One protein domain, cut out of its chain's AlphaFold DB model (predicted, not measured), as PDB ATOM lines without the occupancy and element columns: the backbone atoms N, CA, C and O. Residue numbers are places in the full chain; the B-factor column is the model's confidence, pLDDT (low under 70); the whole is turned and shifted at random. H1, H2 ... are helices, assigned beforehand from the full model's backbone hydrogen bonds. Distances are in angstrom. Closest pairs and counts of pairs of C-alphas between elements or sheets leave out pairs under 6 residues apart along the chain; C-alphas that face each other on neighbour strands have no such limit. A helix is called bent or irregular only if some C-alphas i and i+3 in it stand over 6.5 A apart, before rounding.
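What this domain is: This is residues 2 to 102 of the 297 residues of an uncharacterized protein of Pseudoramibacter alactolyticus ATCC 23263 (UniProt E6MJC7). Three long helices lie side by side in a loose layer, with H1 in the middle, H2 along one side of it and H4 along the other; H2 runs opposite to H1, while H4 runs the same way as H1. The short helix H3, with the tight links before and after it, crosses over H1 from H2 to H4, and free stretches stick out at opposite ends, residues 2 to 10 of H1 and residues 97 to 102, adding to the length of a body that spans 44 by 25 by 16 A without them. The printed part has 101 residues with four named helices, H1, H2, H3 and H4 in chain order, and no named strand; the class is all helix. The whole is a loose rod, with a radius of gyration of the C-alphas of 17.5 A and spans of 66 by 25 by 16 A.

Where its parts are: H1, the longest helix, is residues 2 to 34 and measures 48.8 A from C-alpha 2 at (225.948, 267.599, 304.068) to C-alpha 34 at (178.126, 258.109, 305.190). H1 is neither bent nor irregular, but only just: C-alphas 10 and 13 are 6.4 A apart. H2, residues 41 to 65, measures 36.9 A; it too is neither bent nor irregular, but only just, with C-alphas 56 and 59 6.3 A apart. H3 is residues 67 to 70, 5.3 A long. H4, residues 73 to 101, measures 41.4 A and ends with C-alpha 101 at (167.316, 251.499, 320.614).

How they stand to each other: H1 is the hub and touches the three other helices. With residues 19 to 34 alone it touches H2, at a shallow tilt of 12 degrees, opposite ways; the closest C-alphas, of Ser 34 and Phe 48, are 5.2 A apart. H1 and H2 form a helical hairpin. With residues 18 to 33 alone H1 touches H4, at a shallow tilt of 19 degrees, the same way; the closest C-alphas, of Leu 29 and Met 86, are 5.2 A apart. H2 and H4 are apart. H1 and H3 only just touch, with 3 pairs of C-alphas within 8 A, through residues 15 to 19 of H1; the closest C-alphas, of Ile 15 and Leu 70, are 6.1 A apart. H3 is close to H2 but not clearly touching, the closest C-alphas being those of Leu 62 and Leu 70, 7.9 A apart. In H4 every O i to N i+4 pair is within hydrogen-bond range, against 26 of 29 in H1 and 18 of 21 in H2; H3 is too short for such a pair.

The domain as a whole: The C-alphas of Glu 2 and Gly 102 are the two farthest apart, at 66.3 A. Without the stretches that stand free, the body of 86 residues spans 44 by 25 by 16 A. The printed part has no cut, and the link from H1 to H2 is short, with 6 residues. The mean pLDDT of the printed part is 74.6; residues 2 to 13, 36 to 41, 64 to 67 and 93 to 102 are under 70.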
ATOM      1  N   GLU A   2     226.376 268.933 303.583       47.38
ATOM      2  CA  GLU A   2     225.948 267.599 304.068       47.38
ATOM      3  C   GLU A   2     224.891 267.620 305.191       47.38
ATOM      4  O   GLU A   2     223.998 266.769 305.236       47.38
ATOM      5  N   THR A   3     224.933 268.615 306.078       46.94
ATOM      6  CA  THR A   3     223.983 268.782 307.193       46.94
ATOM      7  C   THR A   3     222.564 269.116 306.714       46.94
ATOM      8  O   THR A   3     221.586 268.588 307.248       46.94
ATOM      9  N   GLU A   4     222.424 269.905 305.644       46.47
ATOM     10  CA  GLU A   4     221.124 270.193 305.018       46.47
ATOM     11  C   GLU A   4     220.542 268.990 304.265       46.47
ATOM     12  O   GLU A   4     219.326 268.767 304.288       46.47
ATOM     13  N   GLN A   5     221.385 268.178 303.619       46.75
ATOM     14  CA  GLN A   5     220.936 266.953 302.952       46.75
ATOM     15  C   GLN A   5     220.479 265.883 303.955       46.75
ATOM     16  O   GLN A   5     219.459 265.227 303.713       46.75
ATOM     17  N   LYS A   6     221.151 265.743 305.109       44.28
ATOM     18  CA  LYS A   6     220.712 264.855 306.205       44.28
ATOM     19  C   LYS A   6     219.370 265.300 306.807       44.28
ATOM     20  O   LYS A   6     218.466 264.473 306.936       44.28
ATOM     21  N   ALA A   7     219.175 266.598 307.057       50.91
ATOM     22  CA  ALA A   7     217.907 267.136 307.567       50.91
ATOM     23  C   ALA A   7     216.735 266.988 306.570       50.91
ATOM     24  O   ALA A   7     215.603 266.691 306.967       50.91
ATOM     25  N   LYS A   8     216.989 267.136 305.260       50.38
ATOM     26  CA  LYS A   8     215.990 266.877 304.203       50.38
ATOM     27  C   LYS A   8     215.641 265.386 304.074       50.38
ATOM     28  O   LYS A   8     214.481 265.071 303.806       50.38
ATOM     29  N   LYS A   9     216.596 264.468 304.291       52.25
ATOM     30  CA  LYS A   9     216.347 263.012 304.296       52.25
ATOM     31  C   LYS A   9     215.535 262.553 305.516       52.25
ATOM     32  O   LYS A   9     214.624 261.753 305.329       52.25
ATOM     33  N   GLN A  10     215.775 263.096 306.714       52.12
ATOM     34  CA  GLN A  10     215.007 262.757 307.927       52.12
ATOM     35  C   GLN A  10     213.558 263.277 307.921       52.12
ATOM     36  O   GLN A  10     212.670 262.614 308.447       52.12
ATOM     37  N   LYS A  11     213.266 264.427 307.299       56.28
ATOM     38  CA  LYS A  11     211.896 264.987 307.269       56.28
ATOM     39  C   LYS A  11     210.929 264.231 306.341       56.28
ATOM     40  O   LYS A  11     209.729 264.203 306.606       56.28
ATOM     41  N   LYS A  12     211.430 263.594 305.276       59.81
ATOM     42  CA  LYS A  12     210.618 262.844 304.294       59.81
ATOM     43  C   LYS A  12     209.814 261.660 304.877       59.81
ATOM     44  O   LYS A  12     208.635 261.566 304.535       59.81
ATOM     45  N   PRO A  13     210.367 260.770 305.727       60.84
ATOM     46  CA  PRO A  13     209.595 259.673 306.319       60.84
ATOM     47  C   PRO A  13     208.484 260.162 307.261       60.84
ATOM     48  O   PRO A  13     207.365 259.661 307.184       60.84
ATOM     49  N   HIS A  14     208.725 261.203 308.066       71.00
ATOM     50  CA  HIS A  14     207.696 261.761 308.953       71.00
ATOM     51  C   HIS A  14     206.518 262.390 308.196       71.00
ATOM     52  O   HIS A  14     205.379 262.282 308.642       71.00
ATOM     53  N   ILE A  15     206.769 263.011 307.039       77.69
ATOM     54  CA  ILE A  15     205.707 263.556 306.179       77.69
ATOM     55  C   ILE A  15     204.820 262.430 305.633       77.69
ATOM     56  O   ILE A  15     203.599 262.551 305.677       77.69
ATOM     57  N   LYS A  16     205.415 261.321 305.170       79.19
ATOM     58  CA  LYS A  16     204.655 260.156 304.687       79.19
ATOM     59  C   LYS A  16     203.776 259.560 305.785       79.19
ATOM     60  O   LYS A  16     202.598 259.335 305.550       79.19
ATOM     61  N   ILE A  17     204.321 259.383 306.990       82.69
ATOM     62  CA  ILE A  17     203.574 258.848 308.139       82.69
ATOM     63  C   ILE A  17     202.389 259.755 308.492       82.69
ATOM     64  O   ILE A  17     201.267 259.275 308.626       82.69
ATOM     65  N   ARG A  18     202.606 261.074 308.586       86.25
ATOM     66  CA  ARG A  18     201.528 262.039 308.868       86.25
ATOM     67  C   ARG A  18     200.444 262.031 307.795       86.25
ATOM     68  O   ARG A  18     199.268 262.086 308.128       86.25
ATOM     69  N   MET A  19     200.833 261.933 306.525       84.69
ATOM     70  CA  MET A  19     199.888 261.793 305.417       84.69
ATOM     71  C   MET A  19     199.070 260.506 305.523       84.69
ATOM     72  O   MET A  19     197.863 260.560 305.324       84.69
ATOM     73  N   CYS A  20     199.691 259.379 305.884       86.56
ATOM     74  CA  CYS A  20     198.963 258.134 306.116       86.56
ATOM     75  C   CYS A  20     197.920 258.299 307.228       86.56
ATOM     76  O   CYS A  20     196.755 258.009 306.994       86.56
ATOM     77  N   PHE A  21     198.301 258.830 308.395       87.94
ATOM     78  CA  PHE A  21     197.347 259.070 309.488       87.94
ATOM     79  C   PHE A  21     196.218 260.021 309.087       87.94
ATOM     80  O   PHE A  21     195.062 259.774 309.413       87.94
ATOM     81  N   PHE A  22     196.530 261.080 308.341       89.62
ATOM     82  CA  PHE A  22     195.520 262.014 307.855       89.62
ATOM     83  C   PHE A  22     194.509 261.342 306.917       89.62
ATOM     84  O   PHE A  22     193.305 261.496 307.099       89.62
ATOM     85  N   VAL A  23     194.986 260.564 305.938       88.88
ATOM     86  CA  VAL A  23     194.122 259.862 304.977       88.88
ATOM     87  C   VAL A  23     193.295 258.785 305.671       88.88
ATOM     88  O   VAL A  23     192.098 258.708 305.430       88.88
ATOM     89  N   ILE A  24     193.898 257.996 306.565       89.81
ATOM     90  CA  ILE A  24     193.181 256.978 307.344       89.81
ATOM     91  C   ILE A  24     192.073 257.635 308.177       89.81
ATOM     92  O   ILE A  24     190.929 257.199 308.107       89.81
ATOM     93  N   GLY A  25     192.382 258.717 308.901       88.06
ATOM     94  CA  GLY A  25     191.390 259.462 309.678       88.06
ATOM     95  C   GLY A  25     190.247 260.010 308.817       88.06
ATOM     96  O   GLY A  25     189.085 259.875 309.187       88.06
ATOM     97  N   LEU A  26     190.547 260.568 307.638       89.69
ATOM     98  CA  LEU A  26     189.523 261.047 306.704       89.69
ATOM     99  C   LEU A  26     188.674 259.916 306.112       89.69
ATOM    100  O   LEU A  26     187.483 260.116 305.897       89.69
ATOM    101  N   LEU A  27     189.255 258.743 305.849       89.44
ATOM    102  CA  LEU A  27     188.518 257.572 305.365       89.44
ATOM    103  C   LEU A  27     187.557 257.036 306.431       89.44
ATOM    104  O   LEU A  27     186.406 256.729 306.112       89.44
ATOM    105  N   PHE A  28     187.988 256.975 307.693       86.94
ATOM    106  CA  PHE A  28     187.094 256.637 308.800       86.94
ATOM    107  C   PHE A  28     186.000 257.688 308.970       86.94
ATOM    108  O   PHE A  28     184.830 257.332 308.984       86.94
ATOM    109  N   LEU A  29     186.343 258.979 308.981       85.88
ATOM    110  CA  LEU A  29     185.354 260.057 309.076       85.88
ATOM    111  C   LEU A  29     184.357 260.045 307.904       85.88
ATOM    112  O   LEU A  29     183.174 260.280 308.104       85.88
ATOM    113  N   CYS A  30     184.814 259.739 306.687       87.38
ATOM    114  CA  CYS A  30     183.964 259.540 305.511       87.38
ATOM    115  C   CYS A  30     182.996 258.371 305.714       87.38
ATOM    116  O   CYS A  30     181.815 258.484 305.388       87.38
ATOM    117  N   THR A  31     183.492 257.259 306.257       83.06
ATOM    118  CA  THR A  31     182.671 256.090 306.584       83.06
ATOM    119  C   THR A  31     181.615 256.472 307.618       83.06
ATOM    120  O   THR A  31     180.431 256.306 307.346       83.06
ATOM    121  N   GLU A  32     182.010 257.110 308.720       81.44
ATOM    122  CA  GLU A  32     181.100 257.572 309.775       81.44
ATOM    123  C   GLU A  32     180.075 258.601 309.285       81.44
ATOM    124  O   GLU A  32     178.905 258.527 309.646       81.44
ATOM    125  N   ALA A  33     180.470 259.539 308.423       80.31
ATOM    126  CA  ALA A  33     179.556 260.517 307.840       80.31
ATOM    127  C   ALA A  33     178.557 259.865 306.872       80.31
ATOM    128  O   ALA A  33     177.396 260.264 306.822       80.31
ATOM    129  N   SER A  34     178.989 258.849 306.119       76.81
ATOM    130  CA  SER A  34     178.126 258.109 305.190       76.81
ATOM    131  C   SER A  34     177.190 257.116 305.880       76.81
ATOM    132  O   SER A  34     176.082 256.896 305.400       76.81
ATOM    133  N   LEU A  35     177.625 256.544 307.006       70.88
ATOM    134  CA  LEU A  35     176.804 255.745 307.919       70.88
ATOM    135  C   LEU A  35     175.990 256.634 308.873       70.88
ATOM    136  O   LEU A  35     175.124 256.139 309.592       70.88
ATOM    137  N   GLY A  36     176.261 257.941 308.844       66.19
ATOM    138  CA  GLY A  36     175.641 258.972 309.651       66.19
ATOM    139  C   GLY A  36     174.125 259.049 309.489       66.19
ATOM    140  O   GLY A  36     173.520 258.624 308.503       66.19
ATOM    141  N   ILE A  37     173.522 259.589 310.539       57.62
ATOM    142  CA  ILE A  37     172.142 259.353 310.956       57.62
ATOM    143  C   ILE A  37     171.112 259.831 309.923       57.62
ATOM    144  O   ILE A  37     171.128 260.979 309.486       57.62
ATOM    145  N   GLY A  38     170.164 258.945 309.599       56.59
ATOM    146  CA  GLY A  38     168.931 259.267 308.867       56.59
ATOM    147  C   GLY A  38     168.958 259.008 307.359       56.59
ATOM    148  O   GLY A  38     167.921 259.121 306.707       56.59
ATOM    149  N   LEU A  39     170.102 258.625 306.786       63.88
ATOM    150  CA  LEU A  39     170.179 258.266 305.370       63.88
ATOM    151  C   LEU A  39     169.708 256.825 305.145       63.88
ATOM    152  O   LEU A  39     170.177 255.886 305.786       63.88
ATOM    153  N   SER A  40     168.807 256.636 304.180       68.88
ATOM    154  CA  SER A  40     168.420 255.301 303.714       68.88
ATOM    155  C   SER A  40     169.630 254.557 303.123       68.88
ATOM    156  O   SER A  40     170.520 255.182 302.543       68.88
ATOM    157  N   ARG A  41     169.672 253.215 303.205       68.75
ATOM    158  CA  ARG A  41     170.774 252.397 302.638       68.75
ATOM    159  C   ARG A  41     171.160 252.773 301.190       68.75
ATOM    160  O   ARG A  41     172.356 252.786 300.893       68.75
ATOM    161  N   PRO A  42     170.216 253.095 300.281       75.50
ATOM    162  CA  PRO A  42     170.559 253.598 298.952       75.50
ATOM    163  C   PRO A  42     171.293 254.945 299.000       75.50
ATOM    164  O   PRO A  42     172.309 255.104 298.328       75.50
ATOM    165  N   MET A  43     170.830 255.899 299.814       74.56
ATOM    166  CA  MET A  43     171.462 257.219 299.951       74.56
ATOM    167  C   MET A  43     172.854 257.136 300.579       74.56
ATOM    168  O   MET A  43     173.750 257.848 300.138       74.56
ATOM    169  N   GLN A  44     173.076 256.226 301.532       78.25
ATOM    170  CA  GLN A  44     174.401 255.995 302.122       78.25
ATOM    171  C   GLN A  44     175.444 255.650 301.049       78.25
ATOM    172  O   GLN A  44     176.535 256.213 301.042       78.25
ATOM    173  N   ARG A  45     175.092 254.791 300.078       76.62
ATOM    174  CA  ARG A  45     175.978 254.443 298.952       76.62
ATOM    175  C   ARG A  45     176.273 255.648 298.058       76.62
ATOM    176  O   ARG A  45     177.425 255.859 297.684       76.62
ATOM    177  N   TRP A  46     175.252 256.445 297.748       81.31
ATOM    178  CA  TRP A  46     175.389 257.643 296.913       81.31
ATOM    179  C   TRP A  46     176.187 258.766 297.578       81.31
ATOM    180  O   TRP A  46     176.807 259.554 296.873       81.31
ATOM    181  N   VAL A  47     176.211 258.822 298.909       80.00
ATOM    182  CA  VAL A  47     177.021 259.777 299.678       80.00
ATOM    183  C   VAL A  47     178.452 259.261 299.861       80.00
ATOM    184  O   VAL A  47     179.404 260.014 299.662       80.00
ATOM    185  N   PHE A  48     178.627 257.971 300.164       84.25
ATOM    186  CA  PHE A  48     179.941 257.371 300.400       84.25
ATOM    187  C   PHE A  48     180.852 257.441 299.172       84.25
ATOM    188  O   PHE A  48     182.005 257.846 299.292       84.25
ATOM    189  N   ILE A  49     180.352 257.065 297.989       83.94
ATOM    190  CA  ILE A  49     181.188 256.925 296.786       83.94
ATOM    191  C   ILE A  49     181.869 258.257 296.396       83.94
ATOM    192  O   ILE A  49     183.095 258.264 296.251       83.94
ATOM    193  N   PRO A  50     181.158 259.400 296.280       85.44
ATOM    194  CA  PRO A  50     181.791 260.685 295.977       85.44
ATOM    195  C   PRO A  50     182.755 261.165 297.069       85.44
ATOM    196  O   PRO A  50     183.840 261.652 296.748       85.44
ATOM    197  N   LEU A  51     182.395 261.007 298.349       84.56
ATOM    198  CA  LEU A  51     183.251 261.396 299.478       84.56
ATOM    199  C   LEU A  51     184.545 260.577 299.512       84.56
ATOM    200  O   LEU A  51     185.623 261.142 299.688       84.56
ATOM    201  N   TYR A  52     184.459 259.271 299.273       87.31
ATOM    202  CA  TYR A  52     185.611 258.378 299.220       87.31
ATOM    203  C   TYR A  52     186.583 258.784 298.104       87.31
ATOM    204  O   TYR A  52     187.786 258.924 298.338       87.31
ATOM    205  N   ILE A  53     186.061 259.062 296.902       87.62
ATOM    206  CA  ILE A  53     186.864 259.552 295.771       87.62
ATOM    207  C   ILE A  53     187.529 260.891 296.124       87.62
ATOM    208  O   ILE A  53     188.724 261.068 295.882       87.62
ATOM    209  N   LEU A  54     186.789 261.817 296.743       86.56
ATOM    210  CA  LEU A  54     187.315 263.116 297.160       86.56
ATOM    211  C   LEU A  54     188.470 262.963 298.165       86.56
ATOM    212  O   LEU A  54     189.521 263.581 297.989       86.56
ATOM    213  N   VAL A  55     188.315 262.099 299.175       88.44
ATOM    214  CA  VAL A  55     189.347 261.825 300.190       88.44
ATOM    215  C   VAL A  55     190.617 261.251 299.564       88.44
ATOM    216  O   VAL A  55     191.711 261.628 299.981       88.44
ATOM    217  N   LEU A  56     190.511 260.402 298.538       85.75
ATOM    218  CA  LEU A  56     191.680 259.863 297.832       85.75
ATOM    219  C   LEU A  56     192.402 260.902 296.958       85.75
ATOM    220  O   LEU A  56     193.614 260.801 296.757       85.75
ATOM    221  N   LEU A  57     191.703 261.934 296.478       85.38
ATOM    222  CA  LEU A  57     192.309 263.024 295.702       85.38
ATOM    223  C   LEU A  57     193.066 264.032 296.580       85.38
ATOM    224  O   LEU A  57     194.072 264.601 296.143       85.38
ATOM    225  N   VAL A  58     192.641 264.224 297.832       82.88
ATOM    226  CA  VAL A  58     193.281 265.126 298.810       82.88
ATOM    227  C   VAL A  58     194.792 264.878 298.968       82.88
ATOM    228  O   VAL A  58     195.556 265.840 298.830       82.88
ATOM    229  N   PRO A  59     195.292 263.646 299.203       76.94
ATOM    230  CA  PRO A  59     196.726 263.406 299.320       76.94
ATOM    231  C   PRO A  59     197.498 263.690 298.029       76.94
ATOM    232  O   PRO A  59     198.616 264.201 298.104       76.94
ATOM    233  N   VAL A  60     196.907 263.448 296.854       79.69
ATOM    234  CA  VAL A  60     197.534 263.763 295.555       79.69
ATOM    235  C   VAL A  60     197.706 265.276 295.387       79.69
ATOM    236  O   VAL A  60     198.766 265.743 294.962       79.69
ATOM    237  N   LEU A  61     196.693 266.056 295.769       77.62
ATOM    238  CA  LEU A  61     196.715 267.518 295.691       77.62
ATOM    239  C   LEU A  61     197.671 268.140 296.721       77.62
ATOM    240  O   LEU A  61     198.479 269.010 296.378       77.62
ATOM    241  N   LEU A  62     197.635 267.662 297.967       77.94
ATOM    242  CA  LEU A  62     198.485 268.159 299.052       77.94
ATOM    243  C   LEU A  62     199.965 267.833 298.827       77.94
ATOM    244  O   LEU A  62     200.824 268.680 299.079       77.94
ATOM    245  N   TYR A  63     200.275 266.646 298.298       74.06
ATOM    246  CA  TYR A  63     201.653 266.256 298.004       74.06
ATOM    247  C   TYR A  63     202.276 267.115 296.890       74.06
ATOM    248  O   TYR A  63     203.475 267.390 296.927       74.06
ATOM    249  N   ARG A  64     201.467 267.590 295.930       69.12
ATOM    250  CA  ARG A  64     201.931 268.433 294.814       69.12
ATOM    251  C   ARG A  64     202.162 269.900 295.186       69.12
ATOM    252  O   ARG A  64     203.079 270.502 294.640       69.12
ATOM    253  N   LYS A  65     201.354 270.486 296.078       64.62
ATOM    254  CA  LYS A  65     201.376 271.943 296.343       64.62
ATOM    255  C   LYS A  65     201.844 272.364 297.742       64.62
ATOM    256  O   LYS A  65     202.125 273.542 297.930       64.62
ATOM    257  N   ALA A  66     201.947 271.456 298.720       65.38
ATOM    258  CA  ALA A  66     201.994 271.849 300.137       65.38
ATOM    259  C   ALA A  66     203.084 271.157 300.986       65.38
ATOM    260  O   ALA A  66     202.922 270.992 302.193       65.38
ATOM    261  N   GLY A  67     204.226 270.774 300.401       67.94
ATOM    262  CA  GLY A  67     205.275 270.014 301.106       67.94
ATOM    263  C   GLY A  67     205.793 270.643 302.415       67.94
ATOM    264  O   GLY A  67     206.061 269.923 303.378       67.94
ATOM    265  N   SER A  68     205.892 271.976 302.495       72.81
ATOM    266  CA  SER A  68     206.296 272.694 303.718       72.81
ATOM    267  C   SER A  68     205.200 272.711 304.793       72.81
ATOM    268  O   SER A  68     205.500 272.597 305.982       72.81
ATOM    269  N   PHE A  69     203.929 272.782 304.388       79.44
ATOM    270  CA  PHE A  69     202.776 272.714 305.288       79.44
ATOM    271  C   PHE A  69     202.638 271.328 305.926       79.44
ATOM    272  O   PHE A  69     202.426 271.241 307.135       79.44
ATOM    273  N   LEU A  70     202.863 270.253 305.163       78.38
ATOM    274  CA  LEU A  70     202.797 268.871 305.660       78.38
ATOM    275  C   LEU A  70     203.807 268.579 306.788       78.38
ATOM    276  O   LEU A  70     203.573 267.741 307.662       78.38
ATOM    277  N   ALA A  71     204.931 269.297 306.809       77.44
ATOM    278  CA  ALA A  71     205.923 269.205 307.878       77.44
ATOM    279  C   ALA A  71     205.572 270.052 309.120       77.44
ATOM    280  O   ALA A  71     206.165 269.860 310.186       77.44
ATOM    281  N   SER A  72     204.616 270.977 309.010       82.31
ATOM    282  CA  SER A  72     204.292 271.949 310.056       82.31
ATOM    283  C   SER A  72     203.521 271.342 311.237       82.31
ATOM    284  O   SER A  72     202.849 270.318 311.112       82.31
ATOM    285  N   ARG A  73     203.569 272.015 312.396       83.06
ATOM    286  CA  ARG A  73     202.715 271.688 313.556       83.06
ATOM    287  C   ARG A  73     201.227 271.927 313.274       83.06
ATOM    288  O   ARG A  73     200.390 271.245 313.849       83.06
ATOM    289  N   LYS A  74     200.902 272.849 312.358       85.75
ATOM    290  CA  LYS A  74     199.518 273.133 311.946       85.75
ATOM    291  C   LYS A  74     198.868 271.910 311.295       85.75
ATOM    292  O   LYS A  74     197.728 271.594 311.606       85.75
ATOM    293  N   PHE A  75     199.617 271.175 310.471       85.94
ATOM    294  CA  PHE A  75     199.125 269.929 309.879       85.94
ATOM    295  C   PHE A  75     198.929 268.820 310.923       85.94
ATOM    296  O   PHE A  75     197.972 268.061 310.837       85.94
ATOM    297  N   LEU A  76     199.776 268.761 311.956       85.62
ATOM    298  CA  LEU A  76     199.579 267.824 313.066       85.62
ATOM    299  C   LEU A  76     198.288 268.127 313.845       85.62
ATOM    300  O   LEU A  76     197.531 267.208 314.135       85.62
ATOM    301  N   MET A  77     198.007 269.406 314.131       88.56
ATOM    302  CA  MET A  77     196.744 269.817 314.763       88.56
ATOM    303  C   MET A  77     195.528 269.456 313.905       88.56
ATOM    304  O   MET A  77     194.525 268.999 314.441       88.56
ATOM    305  N   LEU A  78     195.632 269.590 312.578       88.44
ATOM    306  CA  LEU A  78     194.572 269.174 311.661       88.44
ATOM    307  C   LEU A  78     194.294 267.666 311.749       88.44
ATOM    308  O   LEU A  78     193.134 267.271 311.794       88.44
ATOM    309  N   ILE A  79     195.336 266.829 311.816       88.38
ATOM    310  CA  ILE A  79     195.176 265.378 312.005       88.38
ATOM    311  C   ILE A  79     194.432 265.100 313.312       88.38
ATOM    312  O   ILE A  79     193.446 264.372 313.301       88.38
ATOM    313  N   VAL A  80     194.861 265.707 314.423       90.50
ATOM    314  CA  VAL A  80     194.192 265.532 315.723       90.50
ATOM    315  C   VAL A  80     192.717 265.925 315.636       90.50
ATOM    316  O   VAL A  80     191.869 265.177 316.110       90.50
ATOM    317  N   LEU A  81     192.399 267.040 314.975       91.88
ATOM    318  CA  LEU A  81     191.022 267.505 314.810       91.88
ATOM    319  C   LEU A  81     190.159 266.502 314.030       91.88
ATOM    320  O   LEU A  81     189.045 266.221 314.458       91.88
ATOM    321  N   VAL A  82     190.686 265.895 312.959       91.00
ATOM    322  CA  VAL A  82     189.985 264.829 312.212       91.00
ATOM    323  C   VAL A  82     189.643 263.645 313.121       91.00
ATOM    324  O   VAL A  82     188.511 263.166 313.099       91.00
ATOM    325  N   TYR A  83     190.588 263.201 313.954       89.94
ATOM    326  CA  TYR A  83     190.347 262.092 314.882       89.94
ATOM    327  C   TYR A  83     189.370 262.467 316.004       89.94
ATOM    328  O   TYR A  83     188.504 261.664 316.336       89.94
ATOM    329  N   VAL A  84     189.441 263.683 316.557       90.69
ATOM    330  CA  VAL A  84     188.467 264.164 317.554       90.69
ATOM    331  C   VAL A  84     187.056 264.197 316.965       90.69
ATOM    332  O   VAL A  84     186.121 263.723 317.605       90.69
ATOM    333  N   SER A  85     186.890 264.689 315.733       87.00
ATOM    334  CA  SER A  85     185.594 264.678 315.043       87.00
ATOM    335  C   SER A  85     185.078 263.259 314.800       87.00
ATOM    336  O   SER A  85     183.900 263.000 315.032       87.00
ATOM    337  N   MET A  86     185.955 262.335 314.394       87.50
ATOM    338  CA  MET A  86     185.615 260.921 314.210       87.50
ATOM    339  C   MET A  86     185.101 260.296 315.515       87.50
ATOM    340  O   MET A  86     184.017 259.720 315.531       87.50
ATOM    341  N   TYR A  87     185.831 260.458 316.624       85.06
ATOM    342  CA  TYR A  87     185.401 259.934 317.923       85.06
ATOM    343  C   TYR A  87     184.133 260.616 318.450       85.06
ATOM    344  O   TYR A  87     183.299 259.951 319.055       85.06
ATOM    345  N   GLY A  88     183.949 261.915 318.190       85.88
ATOM    346  CA  GLY A  88     182.717 262.627 318.531       85.88
ATOM    347  C   GLY A  88     181.496 262.099 317.770       85.88
ATOM    348  O   GLY A  88     180.437 261.914 318.368       85.88
ATOM    349  N   MET A  89     181.643 261.799 316.475       81.56
ATOM    350  CA  MET A  89     180.588 261.161 315.679       81.56
ATOM    351  C   MET A  89     180.279 259.749 316.173       81.56
ATOM    352  O   MET A  89     179.107 259.430 316.355       81.56
ATOM    353  N   LEU A  90     181.303 258.948 316.472       80.81
ATOM    354  CA  LEU A  90     181.130 257.608 317.033       80.81
ATOM    355  C   LEU A  90     180.407 257.650 318.389       80.81
ATOM    356  O   LEU A  90     179.463 256.900 318.611       80.81
ATOM    357  N   ALA A  91     180.796 258.560 319.287       79.50
ATOM    358  CA  ALA A  91     180.138 258.743 320.580       79.50
ATOM    359  C   ALA A  91     178.682 259.209 320.425       79.50
ATOM    360  O   ALA A  91     177.801 258.721 321.127       79.50
ATOM    361  N   SER A  92     178.411 260.111 319.476       72.31
ATOM    362  CA  SER A  92     177.048 260.525 319.130       72.31
ATOM    363  C   SER A  92     176.224 259.353 318.601       72.31
ATOM    364  O   SER A  92     175.088 259.180 319.024       72.31
ATOM    365  N   GLN A  93     176.791 258.503 317.740       68.19
ATOM    366  CA  GLN A  93     176.118 257.295 317.261       68.19
ATOM    367  C   GLN A  93     175.870 256.285 318.380       68.19
ATOM    368  O   GLN A  93     174.794 255.709 318.414       68.19
ATOM    369  N   LEU A  94     176.808 256.090 319.309       65.00
ATOM    370  CA  LEU A  94     176.611 255.216 320.471       65.00
ATOM    371  C   LEU A  94     175.490 255.743 321.373       65.00
ATOM    372  O   LEU A  94     174.557 255.005 321.677       65.00
ATOM    373  N   ASN A  95     175.511 257.036 321.705       59.44
ATOM    374  CA  ASN A  95     174.460 257.674 322.499       59.44
ATOM    375  C   ASN A  95     173.107 257.678 321.760       59.44
ATOM    376  O   ASN A  95     172.043 257.512 322.349       59.44
ATOM    377  N   GLN A  96     173.119 257.824 320.435       54.91
ATOM    378  CA  GLN A  96     171.912 257.697 319.629       54.91
ATOM    379  C   GLN A  96     171.454 256.260 319.470       54.91
ATOM    380  O   GLN A  96     170.250 256.076 319.393       54.91
ATOM    381  N   MET A  97     172.330 255.257 319.448       50.75
ATOM    382  CA  MET A  97     171.921 253.862 319.560       50.75
ATOM    383  C   MET A  97     171.286 253.633 320.926       50.75
ATOM    384  O   MET A  97     170.228 253.036 320.966       50.75
ATOM    385  N   GLU A  98     171.806 254.188 322.020       46.84
ATOM    386  CA  GLU A  98     171.148 254.113 323.335       46.84
ATOM    387  C   GLU A  98     169.772 254.815 323.348       46.84
ATOM    388  O   GLU A  98     168.793 254.268 323.862       46.84
ATOM    389  N   HIS A  99     169.640 255.979 322.699       40.03
ATOM    390  CA  HIS A  99     168.376 256.722 322.623       40.03
ATOM    391  C   HIS A  99     167.361 256.169 321.594       40.03
ATOM    392  O   HIS A  99     166.161 256.132 321.887       40.03
ATOM    393  N   HIS A 100     167.809 255.706 320.420       40.09
ATOM    394  CA  HIS A 100     166.993 255.096 319.355       40.09
ATOM    395  C   HIS A 100     166.693 253.628 319.619       40.09
ATOM    396  O   HIS A 100     165.674 253.142 319.132       40.09
ATOM    397  N   ALA A 101     167.536 252.916 320.373       42.81
ATOM    398  CA  ALA A 101     167.316 251.499 320.614       42.81
ATOM    399  C   ALA A 101     165.964 251.286 321.274       42.81
ATOM    400  O   ALA A 101     165.309 250.297 320.977       42.81
ATOM    401  N   GLY A 102     165.539 252.167 322.186       51.03
ATOM    402  CA  GLY A 102     164.336 251.902 322.974       51.03
ATOM    403  C   GLY A 102     164.298 250.490 323.564       51.03
ATOM    404  O   GLY A 102     163.221 249.986 323.883       51.03
TER     405      GLY A 102